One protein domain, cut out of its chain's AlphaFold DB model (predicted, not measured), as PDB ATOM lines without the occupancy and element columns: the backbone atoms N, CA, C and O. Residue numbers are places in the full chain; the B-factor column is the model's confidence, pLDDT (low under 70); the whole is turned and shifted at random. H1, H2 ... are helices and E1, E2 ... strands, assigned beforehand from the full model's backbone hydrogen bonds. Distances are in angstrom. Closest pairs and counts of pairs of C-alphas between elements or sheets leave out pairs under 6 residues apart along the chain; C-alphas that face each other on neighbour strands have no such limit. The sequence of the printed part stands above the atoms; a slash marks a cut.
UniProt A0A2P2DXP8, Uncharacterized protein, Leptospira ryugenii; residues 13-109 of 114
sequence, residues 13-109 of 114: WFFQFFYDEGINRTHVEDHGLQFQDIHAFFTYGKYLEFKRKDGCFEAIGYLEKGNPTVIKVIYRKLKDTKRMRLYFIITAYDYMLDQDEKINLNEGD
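AT A GLANCE: This is residues 13 to 109 of the 114 residues of an uncharacterized protein of Leptospira ryugenii (UniProt A0A2P2DXP8). A strongly twisted sheet of five strands curls round one helix, H2, which lies in its hollow. H3 only grazes the sheet at E2 and E3 with its residues 101 to 106, the C-alphas of Leu 105 and Leu 48 being 6.4 A apart, and the short helix H1 sits beside E5 at the sheet's level. The 97 printed residues run E1 H1 H2 E2 E3 E4 E5 H3, three named helices and five named strands, mixed in class. The sheet's order is E1 E5 E4 E3 E2, also mixed: E1 is parallel to E5, the other neighbours antiparallel. The whole is compact, with a radius of gyration of the C-alphas of 13.3 A and spans of 40 by 30 by 27 A.

IN THESE COORDINATES: Begin with the sheet: find C-alpha 13 at (-33.380, 7.835, 16.835), where E1, residues 13 to 17, begins. E5, residues 84 to 94, runs 26.6 A and bends by 76 degrees at residue 90. E4, residues 70 to 81, runs 25.6 A and bends by 94 degrees at residue 78. E3 is residues 57 to 62 and E2 residues 47 to 51. H2, residues 35 to 44, starts at C-alpha 35, (-38.041, 11.421, 27.146), and runs 14.3 A. H1 is residues 27 to 30; H3, residues 99 to 107, ends at C-alpha 107, (-19.838, 29.131, 15.865).

HOW THE PARTS SIT: Look first at E2, E3, E4 and E5, a meander, each strand the antiparallel neighbour of the one before; each consecutive pair is a hairpin. Between E5 and E4, N 86 and O 79 are 2.8 A apart; between E4 and E3, N 73 and O 59 are 2.8 A apart; between E3 and E2, N 58 and O 50 are 2.9 A apart. At the edge strand E1, N 16 and O 87 of E5 are 2.9 A apart. H2 is on one face of the sheet, making two layers, a helix layer over a sheet; its closest C-alphas to E3 are those of Phe 41 and Tyr 62, 6.6 A. H1 is on the sheet at its level, with a height of 0.3 A; its closest C-alphas to E5 are those of Val 28 and Ala 92, 5.1 A. H3 only grazes the sheet with residues 101 to 106, and H2 and H3 are apart. Every O i to N i+4 pair is within hydrogen-bond range in H2 and H3; H1 is too short for one.

THE WHOLE: The C-alphas farthest apart are those of Gly 22 and Asp 109, 41.7 A. The printed part has no cut and no long link. Confidence is low, under 70, at residues 108 to 109.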
ATOM      1  N   TRP A  13     -33.953   7.714  15.501       89.25
ATOM      2  CA  TRP A  13     -33.380   7.835  16.835       89.25
ATOM      3  C   TRP A  13     -34.087   6.876  17.792       89.25
ATOM      4  O   TRP A  13     -35.306   6.911  17.939       89.25
ATOM      5  N   PHE A  14     -33.311   6.041  18.474       93.06
ATOM      6  CA  PHE A  14     -33.786   5.115  19.491       93.06
ATOM      7  C   PHE A  14     -33.031   5.347  20.793       93.06
ATOM      8  O   PHE A  14     -31.798   5.417  20.811       93.06
ATOM      9  N   PHE A  15     -33.772   5.403  21.895       93.69
ATOM     10  CA  PHE A  15     -33.210   5.651  23.215       93.69
ATOM     11  C   PHE A  15     -33.596   4.540  24.182       93.69
ATOM     12  O   PHE A  15     -34.754   4.137  24.271       93.69
ATOM     13  N   GLN A  16     -32.598   4.050  24.902       93.88
ATOM     14  CA  GLN A  16     -32.773   3.250  26.106       93.88
ATOM     15  C   GLN A  16     -32.371   4.113  27.294       93.88
ATOM     16  O   GLN A  16     -31.403   4.859  27.189       93.88
ATOM     17  N   PHE A  17     -33.083   4.009  28.409       92.81
ATOM     18  CA  PHE A  17     -32.834   4.837  29.586       92.81
ATOM     19  C   PHE A  17     -32.383   3.973  30.752       92.81
ATOM     20  O   PHE A  17     -32.906   2.877  30.963       92.81
ATOM     21  N   PHE A  18     -31.415   4.472  31.514       89.25
ATOM     22  CA  PHE A  18     -31.073   3.883  32.797       89.25
ATOM     23  C   PHE A  18     -32.231   4.099  33.783       89.25
ATOM     24  O   PHE A  18     -32.634   5.234  34.050       89.25
ATOM     25  N   TYR A  19     -32.767   2.994  34.295       88.00
ATOM     26  CA  TYR A  19     -33.850   2.970  35.269       88.00
ATOM     27  C   TYR A  19     -33.281   2.649  36.649       88.00
ATOM     28  O   TYR A  19     -32.609   1.628  36.808       88.00
ATOM     29  N   ASP A  20     -33.539   3.514  37.626       83.12
ATOM     30  CA  ASP A  20     -33.120   3.302  39.007       83.12
ATOM     31  C   ASP A  20     -34.292   2.717  39.805       83.12
ATOM     32  O   ASP A  20     -35.304   3.375  40.065       83.12
ATOM     33  N   GLU A  21     -34.147   1.448  40.194       86.44
ATOM     34  CA  GLU A  21     -35.137   0.720  40.990       86.44
ATOM     35  C   GLU A  21     -35.340   1.335  42.385       86.44
ATOM     36  O   GLU A  21     -36.426   1.221  42.950       86.44
ATOM     37  N   GLY A  22     -34.334   2.022  42.938       84.44
ATOM     38  CA  GLY A  22     -34.393   2.633  44.265       84.44
ATOM     39  C   GLY A  22     -35.309   3.855  44.332       84.44
ATOM     40  O   GLY A  22     -35.935   4.098  45.365       84.44
ATOM     41  N   ILE A  23     -35.428   4.602  43.232       79.44
ATOM     42  CA  ILE A  23     -36.337   5.757  43.109       79.44
ATOM     43  C   ILE A  23     -37.544   5.479  42.201       79.44
ATOM     44  O   ILE A  23     -38.386   6.363  42.032       79.44
ATOM     45  N   ASN A  24     -37.636   4.264  41.647       84.94
ATOM     46  CA  ASN A  24     -38.694   3.784  40.753       84.94
ATOM     47  C   ASN A  24     -38.943   4.702  39.537       84.94
ATOM     48  O   ASN A  24     -40.083   4.888  39.101       84.94
ATOM     49  N   ARG A  25     -37.873   5.292  38.996       85.69
ATOM     50  CA  ARG A  25     -37.883   6.189  37.826       85.69
ATOM     51  C   ARG A  25     -36.511   6.233  37.159       85.69
ATOM     52  O   ARG A  25     -35.527   5.729  37.698       85.69
ATOM     53  N   THR A  26     -36.431   6.834  35.978       86.06
ATOM     54  CA  THR A  26     -35.145   7.092  35.316       86.06
ATOM     55  C   THR A  26     -34.450   8.316  35.918       86.06
ATOM     56  O   THR A  26     -35.096   9.214  36.456       86.06
ATOM     57  N   HIS A  27     -33.124   8.402  35.782       85.19
ATOM     58  CA  HIS A  27     -32.384   9.595  36.223       85.19
ATOM     59  C   HIS A  27     -32.768  10.858  35.436       85.19
ATOM     60  O   HIS A  27     -32.669  11.959  35.962       85.19
ATOM     61  N   VAL A  28     -33.228  10.709  34.191       87.38
ATOM     62  CA  VAL A  28     -33.733  11.825  33.375       87.38
ATOM     63  C   VAL A  28     -34.971  12.443  34.030       87.38
ATOM     64  O   VAL A  28     -35.034  13.656  34.216       87.38
ATOM     65  N   GLU A  29     -35.919  11.602  34.452       86.38
ATOM     66  CA  GLU A  29     -37.142  12.048  35.130       86.38
ATOM     67  C   GLU A  29     -36.857  12.633  36.519       86.38
ATOM     68  O   GLU A  29     -37.551  13.552  36.950       86.38
ATOM     69  N   ASP A  30     -35.832  12.143  37.226       86.75
ATOM     70  CA  ASP A  30     -35.421  12.716  38.517       86.75
ATOM     71  C   ASP A  30     -34.904  14.160  38.387       86.75
ATOM     72  O   ASP A  30     -35.065  14.965  39.302       86.75
ATOM     73  N   HIS A  31     -34.376  14.520  37.216       88.25
ATOM     74  CA  HIS A  31     -33.978  15.887  36.879       88.25
ATOM     75  C   HIS A  31     -35.102  16.726  36.248       88.25
ATOM     76  O   HIS A  31     -34.851  17.846  35.811       88.25
ATOM     77  N   GLY A  32     -36.341  16.221  36.215       89.25
ATOM     78  CA  GLY A  32     -37.501  16.948  35.691       89.25
ATOM     79  C   GLY A  32     -37.598  16.988  34.165       89.25
ATOM     80  O   GLY A  32     -38.507  17.628  33.640       89.25
ATOM     81  N   LEU A  33     -36.710  16.287  33.457       90.62
ATOM     82  CA  LEU A  33     -36.752  16.156  32.004       90.62
ATOM     83  C   LEU A  33     -37.663  14.995  31.588       90.62
ATOM     84  O   LEU A  33     -37.859  14.023  32.319       90.62
ATOM     85  N   GLN A  34     -38.218  15.090  30.387       91.19
ATOM     86  CA  GLN A  34     -39.045  14.068  29.755       91.19
ATOM     87  C   GLN A  34     -38.255  13.335  28.657       91.19
ATOM     88  O   GLN A  34     -37.269  13.835  28.117       91.19
ATOM     89  N   PHE A  35     -38.699  12.145  28.247       89.69
ATOM     90  CA  PHE A  35     -38.041  11.421  27.146       89.69
ATOM     91  C   PHE A  35     -38.126  12.171  25.809       89.69
ATOM     92  O   PHE A  35     -37.221  12.071  24.979       89.69
ATOM     93  N   GLN A  36     -39.195  12.946  25.616       89.81
ATOM     94  CA  GLN A  36     -39.383  13.824  24.465       89.81
ATOM     95  C   GLN A  36     -38.299  14.897  24.397       89.81
ATOM     96  O   GLN A  36     -37.864  15.224  23.296       89.81
ATOM     97  N   ASP A  37     -37.811  15.376  25.544       92.00
ATOM     98  CA  ASP A  37     -36.747  16.375  25.604       92.00
ATOM     99  C   ASP A  37     -35.441  15.801  25.047       92.00
ATOM    100  O   ASP A  37     -34.780  16.402  24.202       92.00
ATOM    101  N   ILE A  38     -35.111  14.565  25.424       93.94
ATOM    102  CA  ILE A  38     -33.926  13.871  24.906       93.94
ATOM    103  C   ILE A  38     -34.050  13.613  23.405       93.94
ATOM    104  O   ILE A  38     -33.087  13.784  22.654       93.94
ATOM    105  N   HIS A  39     -35.247  13.245  22.945       92.00
ATOM    106  CA  HIS A  39     -35.498  13.082  21.522       92.00
ATOM    107  C   HIS A  39     -35.347  14.408  20.760       92.00
ATOM    108  O   HIS A  39     -34.694  14.432  19.715       92.00
ATOM    109  N   ALA A  40     -35.912  15.503  21.274       90.25
ATOM    110  CA  ALA A  40     -35.803  16.837  20.687       90.25
ATOM    111  C   ALA A  40     -34.340  17.292  20.604       90.25
ATOM    112  O   ALA A  40     -33.887  17.662  19.522       90.25
ATOM    113  N   PHE A  41     -33.579  17.128  21.688       93.31
ATOM    114  CA  PHE A  41     -32.160  17.468  21.771       93.31
ATOM    115  C   PHE A  41     -31.322  16.806  20.667       93.31
ATOM    116  O   PHE A  41     -30.624  17.475  19.899       93.31
ATOM    117  N   PHE A  42     -31.415  15.478  20.531       92.25
ATOM    118  CA  PHE A  42     -30.639  14.750  19.522       92.25
ATOM    119  C   PHE A  42     -31.154  14.973  18.097       92.25
ATOM    120  O   PHE A  42     -30.361  14.969  17.155       92.25
ATOM    121  N   THR A  43     -32.461  15.199  17.934       89.56
ATOM    122  CA  THR A  43     -33.065  15.513  16.631       89.56
ATOM    123  C   THR A  43     -32.665  16.902  16.151       89.56
ATOM    124  O   THR A  43     -32.403  17.074  14.963       89.56
ATOM    125  N   TYR A  44     -32.579  17.876  17.059       88.94
ATOM    126  CA  TYR A  44     -32.125  19.221  16.732       88.94
ATOM    127  C   TYR A  44     -30.669  19.217  16.254       88.94
ATOM    128  O   TYR A  44     -30.322  19.939  15.323       88.94
ATOM    129  N   GLY A  45     -29.827  18.363  16.845       85.19
ATOM    130  CA  GLY A  45     -28.488  18.077  16.327       85.19
ATOM    131  C   GLY A  45     -27.429  19.137  16.639       85.19
ATOM    132  O   GLY A  45     -26.277  18.958  16.253       85.19
ATOM    133  N   LYS A  46     -27.785  20.209  17.358       86.06
ATOM    134  CA  LYS A  46     -26.863  21.285  17.744       86.06
ATOM    135  C   LYS A  46     -26.380  21.109  19.183       86.06
ATOM    136  O   LYS A  46     -26.908  21.711  20.121       86.06
ATOM    137  N   TYR A  47     -25.362  20.276  19.343       92.75
ATOM    138  CA  TYR A  47     -24.701  20.036  20.621       92.75
ATOM    139  C   TYR A  47     -23.202  19.809  20.432       92.75
ATOM    140  O   TYR A  47     -22.750  19.292  19.410       92.75
ATOM    141  N   LEU A  48     -22.429  20.176  21.447       93.69
ATOM    142  CA  LEU A  48     -21.038  19.772  21.594       93.69
ATOM    143  C   LEU A  48     -21.013  18.342  22.124       93.69
ATOM    144  O   LEU A  48     -21.718  18.052  23.084       93.69
ATOM    145  N   GLU A  49     -20.217  17.456  21.528       95.69
ATOM    146  CA  GLU A  49     -20.064  16.067  21.975       95.69
ATOM    147  C   GLU A  49     -18.612  15.792  22.377       95.69
ATOM    148  O   GLU A  49     -17.680  16.016  21.603       95.69
ATOM    149  N   PHE A  50     -18.421  15.239  23.572       94.94
ATOM    150  CA  PHE A  50     -17.118  14.895  24.125       94.94
ATOM    151  C   PHE A  50     -17.090  13.432  24.550       94.94
ATOM    152  O   PHE A  50     -17.988  12.936  25.231       94.94
ATOM    153  N   LYS A  51     -16.021  12.719  24.187       96.88
ATOM    154  CA  LYS A  51     -15.804  11.346  24.649       96.88
ATOM    155  C   LYS A  51     -15.154  11.352  26.035       96.88
ATOM    156  O   LYS A  51     -14.071  11.907  26.213       96.88
ATOM    157  N   ARG A  52     -15.777  10.675  26.999       95.56
ATOM    158  CA  ARG A  52     -15.266  10.501  28.366       95.56
ATOM    159  C   ARG A  52     -14.267   9.343  28.451       95.56
ATOM    160  O   ARG A  52     -14.232   8.442  27.610       95.56
ATOM    161  N   LYS A  53     -13.467   9.334  29.525       93.50
ATOM    162  CA  LYS A  53     -12.463   8.284  29.798       93.50
ATOM    163  C   LYS A  53     -13.076   6.904  30.064       93.50
ATOM    164  O   LYS A  53     -12.432   5.897  29.799       93.50
ATOM    165  N   ASP A  54     -14.308   6.861  30.569       92.12
ATOM    166  CA  ASP A  54     -15.069   5.642  30.880       92.12
ATOM    167  C   ASP A  54     -15.765   5.020  29.650       92.12
ATOM    168  O   ASP A  54     -16.498   4.040  29.777       92.12
ATOM    169  N   GLY A  55     -15.544   5.582  28.457       91.94
ATOM    170  CA  GLY A  55     -16.166   5.131  27.213       91.94
ATOM    171  C   GLY A  55     -17.579   5.673  26.980       91.94
ATOM    172  O   GLY A  55     -18.177   5.346  25.955       91.94
ATOM    173  N   CYS A  56     -18.105   6.504  27.884       96.88
ATOM    174  CA  CYS A  56     -19.343   7.249  27.672       96.88
ATOM    175  C   CYS A  56     -19.087   8.528  26.858       96.88
ATOM    176  O   CYS A  56     -17.947   8.911  26.584       96.88
ATOM    177  N   PHE A  57     -20.169   9.199  26.486       97.75
ATOM    178  CA  PHE A  57     -20.175  10.493  25.823       97.75
ATOM    179  C   PHE A  57     -20.931  11.504  26.677       97.75
ATOM    180  O   PHE A  57     -21.886  11.153  27.371       97.75
ATOM    181  N   GLU A  58     -20.477  12.746  26.613       96.81
ATOM    182  CA  GLU A  58     -21.153  13.933  27.122       96.81
ATOM    183  C   GLU A  58     -21.587  14.778  25.936       96.81
ATOM    184  O   GLU A  58     -20.745  15.147  25.121       96.81
ATOM    185  N   ALA A  59     -22.877  15.090  25.851       96.62
ATOM    186  CA  ALA A  59     -23.396  16.065  24.907       96.62
ATOM    187  C   ALA A  59     -23.948  17.280  25.651       96.62
ATOM    188  O   ALA A  59     -24.665  17.120  26.636       96.62
ATOM    189  N   ILE A  60     -23.615  18.483  25.188       95.56
ATOM    190  CA  ILE A  60     -24.059  19.751  25.773       95.56
ATOM    191  C   ILE A  60     -24.643  20.607  24.662       95.56
ATOM    192  O   ILE A  60     -23.961  20.888  23.678       95.56
ATOM    193  N   GLY A  61     -25.889  21.036  24.802       93.81
ATOM    194  CA  GLY A  61     -26.541  21.809  23.753       93.81
ATOM    195  C   GLY A  61     -27.933  22.278  24.123       93.81
ATOM    196  O   GLY A  61     -28.446  21.982  25.204       93.81
ATOM    197  N   TYR A  62     -28.531  23.023  23.203       90.88
ATOM    198  CA  TYR A  62     -29.898  23.501  23.350       90.88
ATOM    199  C   TYR A  62     -30.886  22.366  23.128       90.88
ATOM    200  O   TYR A  62     -30.685  21.515  22.260       90.88
ATOM    201  N   LEU A  63     -31.977  22.394  23.887       88.44
ATOM    202  CA  LEU A  63     -33.040  21.409  23.759       88.44
ATOM    203  C   LEU A  63     -33.697  21.437  22.368       88.44
ATOM    204  O   LEU A  63     -33.926  20.399  21.754       88.44
ATOM    205  N   GLU A  64     -33.974  22.640  21.868       82.62
ATOM    206  CA  GLU A  64     -34.593  22.883  20.566       82.62
ATOM    207  C   GLU A  64     -34.294  24.310  20.072       82.62
ATOM    208  O   GLU A  64     -33.786  25.164  20.808       82.62
ATOM    209  N   LYS A  65     -34.625  24.594  18.808       76.44
ATOM    210  CA  LYS A  65     -34.386  25.905  18.192       76.44
ATOM    211  C   LYS A  65     -35.155  27.015  18.917       76.44
ATOM    212  O   LYS A  65     -36.375  26.973  19.013       76.44
ATOM    213  N   GLY A  66     -34.439  28.056  19.345       73.50
ATOM    214  CA  GLY A  66     -35.026  29.225  20.013       73.50
ATOM    215  C   GLY A  66     -35.324  29.026  21.502       73.50
ATOM    216  O   GLY A  66     -35.770  29.970  22.151       73.50
ATOM    217  N   ASN A  67     -35.046  27.842  22.052       75.69
ATOM    218  CA  ASN A  67     -35.176  27.567  23.473       75.69
ATOM    219  C   ASN A  67     -33.831  27.838  24.182       75.69
ATOM    220  O   ASN A  67     -32.813  27.271  23.780       75.69
ATOM    221  N   PRO A  68     -33.787  28.707  25.210       80.69
ATOM    222  CA  PRO A  68     -32.553  29.011  25.931       80.69
ATOM    223  C   PRO A  68     -32.109  27.880  26.866       80.69
ATOM    224  O   PRO A  68     -30.985  27.931  27.365       80.69
ATOM    225  N   THR A  69     -32.968  26.892  27.131       88.56
ATOM    226  CA  THR A  69     -32.644  25.769  28.005       88.56
ATOM    227  C   THR A  69     -31.563  24.913  27.365       88.56
ATOM    228  O   THR A  69     -31.726  24.347  26.279       88.56
ATOM    229  N   VAL A  70     -30.443  24.829  28.073       92.94
ATOM    230  CA  VAL A  70     -29.315  23.977  27.730       92.94
ATOM    231  C   VAL A  70     -29.348  22.790  28.665       92.94
ATOM    232  O   VAL A  70     -29.474  22.954  29.878       92.94
ATOM    233  N   ILE A  71     -29.183  21.603  28.099       95.44
ATOM    234  CA  ILE A  71     -29.049  20.381  28.878       95.44
ATOM    235  C   ILE A  71     -27.698  19.730  28.611       95.44
ATOM    236  O   ILE A  71     -27.097  19.888  27.542       95.44
ATOM    237  N   LYS A  72     -27.227  18.979  29.601       96.50
ATOM    238  CA  LYS A  72     -26.105  18.057  29.470       96.50
ATOM    239  C   LYS A  72     -26.644  16.636  29.514       96.50
ATOM    240  O   LYS A  72     -27.356  16.280  30.447       96.50
ATOM    241  N   VAL A  73     -26.284  15.825  28.525       97.19
ATOM    242  CA  VAL A  73     -26.696  14.424  28.396       97.19
ATOM    243  C   VAL A  73     -25.468  13.530  28.484       97.19
ATOM    244  O   VAL A  73     -24.510  13.704  27.731       97.19
ATOM    245  N   ILE A  74     -25.499  12.542  29.376       97.31
ATOM    246  CA  ILE A  74     -24.468  11.505  29.487       97.31
ATOM    247  C   ILE A  74     -25.045  10.203  28.935       97.31
ATOM    248  O   ILE A  74     -26.090   9.734  29.386       97.31
ATOM    249  N   TYR A  75     -24.367   9.597  27.962       97.50
ATOM    250  CA  TYR A  75     -24.884   8.426  27.253       97.50
ATOM    251  C   TYR A  75     -23.779   7.524  26.710       97.50
ATOM    252  O   TYR A  75     -22.593   7.853  26.714       97.50
ATOM    253  N   ARG A  76     -24.175   6.353  26.214       97.19
ATOM    254  CA  ARG A  76     -23.337   5.446  25.426       97.19
ATOM    255  C   ARG A  76     -23.958   5.234  24.056       97.19
ATOM    256  O   ARG A  76     -25.167   5.055  23.935       97.19
ATOM    257  N   LYS A  77     -23.120   5.180  23.025       96.19
ATOM    258  CA  LYS A  77     -23.548   4.800  21.676       96.19
ATOM    259  C   LYS A  77     -23.560   3.275  21.579       96.19
ATOM    260  O   LYS A  77     -22.497   2.664  21.606       96.19
ATOM    261  N   LEU A  78     -24.741   2.658  21.496       95.06
ATOM    262  CA  LEU A  78     -24.862   1.205  21.303       95.06
ATOM    263  C   LEU A  78     -24.790   0.838  19.819       95.06
ATOM    264  O   LEU A  78     -24.175  -0.157  19.444       95.06
ATOM    265  N   LYS A  79     -25.400   1.667  18.965       94.25
ATOM    266  CA  LYS A  79     -25.258   1.604  17.509       94.25
ATOM    267  C   LYS A  79     -25.383   3.010  16.934       94.25
ATOM    268  O   LYS A  79     -26.350   3.699  17.226       94.25
ATOM    269  N   ASP A  80     -24.417   3.424  16.125       92.50
ATOM    270  CA  ASP A  80     -24.399   4.743  15.484       92.50
ATOM    271  C   ASP A  80     -24.099   4.559  13.995       92.50
ATOM    272  O   ASP A  80     -22.972   4.281  13.582       92.50
ATOM    273  N   THR A  81     -25.153   4.589  13.189       90.38
ATOM    274  CA  THR A  81     -25.085   4.423  11.737       90.38
ATOM    275  C   THR A  81     -25.970   5.468  11.075       90.38
ATOM    276  O   THR A  81     -26.920   5.953  11.684       90.38
ATOM    277  N   LYS A  82     -25.734   5.759   9.789       84.00
ATOM    278  CA  LYS A  82     -26.557   6.723   9.032       84.00
ATOM    279  C   LYS A  82     -28.062   6.414   9.060       84.00
ATOM    280  O   LYS A  82     -28.859   7.335   8.976       84.00
ATOM    281  N   ARG A  83     -28.436   5.136   9.179       86.44
ATOM    282  CA  ARG A  83     -29.834   4.675   9.184       86.44
ATOM    283  C   ARG A  83     -30.448   4.573  10.576       86.44
ATOM    284  O   ARG A  83     -31.662   4.585  10.701       86.44
ATOM    285  N   MET A  84     -29.627   4.410  11.609       88.75
ATOM    286  CA  MET A  84     -30.105   4.052  12.939       88.75
ATOM    287  C   MET A  84     -29.109   4.512  13.993       88.75
ATOM    288  O   MET A  84     -27.940   4.100  13.959       88.75
ATOM    289  N   ARG A  85     -29.600   5.303  14.945       93.56
ATOM    290  CA  ARG A  85     -28.853   5.743  16.121       93.56
ATOM    291  C   ARG A  85     -29.560   5.226  17.364       93.56
ATOM    292  O   ARG A  85     -30.647   5.680  17.687       93.56
ATOM    293  N   LEU A  86     -28.959   4.239  18.022       95.25
ATOM    294  CA  LEU A  86     -29.437   3.651  19.268       95.25
ATOM    295  C   LEU A  86     -28.481   4.012  20.394       95.25
ATOM    296  O   LEU A  86     -27.362   3.482  20.454       95.25
ATOM    297  N   TYR A  87     -28.925   4.895  21.282       96.12
ATOM    298  CA  TYR A  87     -28.140   5.375  22.414       96.12
ATOM    299  C   TYR A  87     -28.739   4.904  23.738       96.12
ATOM    300  O   TYR A  87     -29.955   4.836  23.909       96.12
ATOM    301  N   PHE A  88     -27.859   4.580  24.680       96.19
ATOM    302  CA  PHE A  88     -28.213   4.306  26.064       96.19
ATOM    303  C   PHE A  88     -27.965   5.560  26.898       96.19
ATOM    304  O   PHE A  88     -26.813   5.931  27.131       96.19
ATOM    305  N   ILE A  89     -29.039   6.221  27.309       96.50
ATOM    306  CA  ILE A  89     -29.045   7.446  28.098       96.50
ATOM    307  C   ILE A  89     -28.864   7.083  29.569       96.50
ATOM    308  O   ILE A  89     -29.684   6.377  30.154       96.50
ATOM    309  N   ILE A  90     -27.770   7.563  30.156       95.06
ATOM    310  CA  ILE A  90     -27.435   7.329  31.563       95.06
ATOM    311  C   ILE A  90     -28.115   8.390  32.427       95.06
ATOM    312  O   ILE A  90     -28.795   8.055  33.389       95.06
ATOM    313  N   THR A  91     -27.946   9.665  32.078       95.44
ATOM    314  CA  THR A  91     -28.613  10.790  32.744       95.44
ATOM    315  C   THR A  91     -28.673  12.003  31.818       95.44
ATOM    316  O   THR A  91     -27.922  12.085  30.841       95.44
ATOM    317  N   ALA A  92     -29.559  12.941  32.131       95.81
ATOM    318  CA  ALA A  92     -29.622  14.260  31.529       95.81
ATOM    319  C   ALA A  92     -30.113  15.274  32.563       95.81
ATOM    320  O   ALA A  92     -30.921  14.920  33.418       95.81
ATOM    321  N   TYR A  93     -29.627  16.510  32.487       95.12
ATOM    322  CA  TYR A  93     -29.993  17.571  33.426       95.12
ATOM    323  C   TYR A  93     -29.725  18.961  32.846       95.12
ATOM    324  O   TYR A  93     -28.897  19.117  31.942       95.12
ATOM    325  N   ASP A  94     -30.400  19.967  33.403       94.38
ATOM    326  CA  ASP A  94     -30.180  21.377  33.082       94.38
ATOM    327  C   ASP A  94     -28.726  21.781  33.315       94.38
ATOM    328  O   ASP A  94     -28.109  21.454  34.333       94.38
ATOM    329  N   TYR A  95     -28.171  22.530  32.371       94.62
ATOM    330  CA  TYR A  95     -26.769  22.902  32.384       94.62
ATOM    331  C   TYR A  95     -26.571  24.386  32.085       94.62
ATOM    332  O   TYR A  95     -27.214  24.964  31.214       94.62
ATOM    333  N   MET A  96     -25.642  25.012  32.805       91.56
ATOM    334  CA  MET A  96     -25.236  26.392  32.553       91.56
ATOM    335  C   MET A  96     -23.946  26.393  31.745       91.56
ATOM    336  O   MET A  96     -22.911  25.971  32.253       91.56
ATOM    337  N   LEU A  97     -24.019  26.893  30.510       88.50
ATOM    338  CA  LEU A  97     -22.845  27.032  29.651       88.50
ATOM    339  C   LEU A  97     -21.853  28.045  30.227       88.50
ATOM    340  O   LEU A  97     -22.243  29.164  30.602       88.50
ATOM    341  N   ASP A  98     -20.572  27.701  30.176       89.31
ATOM    342  CA  ASP A  98     -19.492  28.669  30.333       89.31
ATOM    343  C   ASP A  98     -19.311  29.542  29.067       89.31
ATOM    344  O   ASP A  98     -20.082  29.465  28.103       89.31
ATOM    345  N   GLN A  99     -18.356  30.478  29.097       83.25
ATOM    346  CA  GLN A  99     -18.124  31.380  27.961       83.25
ATOM    347  C   GLN A  99     -17.592  30.645  26.728       83.25
ATOM    348  O   GLN A  99     -18.017  30.961  25.616       83.25
ATOM    349  N   ASP A 100     -16.723  29.656  26.912       85.31
ATOM    350  CA  ASP A 100     -16.090  28.935  25.811       85.31
ATOM    351  C   ASP A 100     -17.090  27.981  25.148       85.31
ATOM    352  O   ASP A 100     -17.185  27.915  23.923       85.31
ATOM    353  N   GLU A 101     -17.906  27.280  25.931       86.44
ATOM    354  CA  GLU A 101     -18.986  26.427  25.441       86.44
ATOM    355  C   GLU A 101     -20.031  27.244  24.667       86.44
ATOM    356  O   GLU A 101     -20.486  26.802  23.614       86.44
ATOM    357  N   LYS A 102     -20.372  28.460  25.127       83.19
ATOM    358  CA  LYS A 102     -21.263  29.372  24.380       83.19
ATOM    359  C   LYS A 102     -20.701  29.740  23.016       83.19
ATOM    360  O   LYS A 102     -21.456  29.770  22.049       83.19
ATOM    361  N   ILE A 103     -19.409  30.050  22.940       82.94
ATOM    362  CA  ILE A 103     -18.754  30.400  21.676       82.94
ATOM    363  C   ILE A 103     -18.788  29.189  20.742       82.94
ATOM    364  O   ILE A 103     -19.345  29.271  19.650       82.94
ATOM    365  N   ASN A 104     -18.313  28.034  21.211       83.75
ATOM    366  CA  ASN A 104     -18.231  26.817  20.403       83.75
ATOM    367  C   ASN A 104     -19.601  26.319  19.916       83.75
ATOM    368  O   ASN A 104     -19.721  25.828  18.793       83.75
ATOM    369  N   LEU A 105     -20.644  26.441  20.743       83.75
ATOM    370  CA  LEU A 105     -21.997  26.023  20.378       83.75
ATOM    371  C   LEU A 105     -22.627  26.962  19.332       83.75
ATOM    372  O   LEU A 105     -23.439  26.505  18.532       83.75
ATOM    373  N   ASN A 106     -22.256  28.247  19.312       78.44
ATOM    374  CA  ASN A 106     -22.791  29.240  18.372       78.44
ATOM    375  C   ASN A 106     -21.985  29.354  17.070       78.44
ATOM    376  O   ASN A 106     -22.583  29.557  16.020       78.44
ATOM    377  N   GLU A 107     -20.665  29.152  17.088       71.06
ATOM    378  CA  GLU A 107     -19.838  29.131  15.865       71.06
ATOM    379  C   GLU A 107     -20.205  27.988  14.903       71.06
ATOM    380  O   GLU A 107     -19.898  28.046  13.710       71.06
ATOM    381  N   GLY A 108     -20.893  26.957  15.400       57.53
ATOM    382  CA  GLY A 108     -21.513  25.933  14.562       57.53
ATOM    383  C   GLY A 108     -22.563  26.475  13.581       57.53
ATOM    384  O   GLY A 108     -22.779  25.831  12.563       57.53
ATOM    385  N   ASP A 109     -23.169  27.646  13.836       52.22
ATOM    386  CA  ASP A 109     -24.190  28.246  12.957       52.22
ATOM    387  C   ASP A 109     -23.591  28.957  11.730       52.22
ATOM    388  O   ASP A 109     -24.200  28.968  10.664       52.22
TER     389      ASP A 109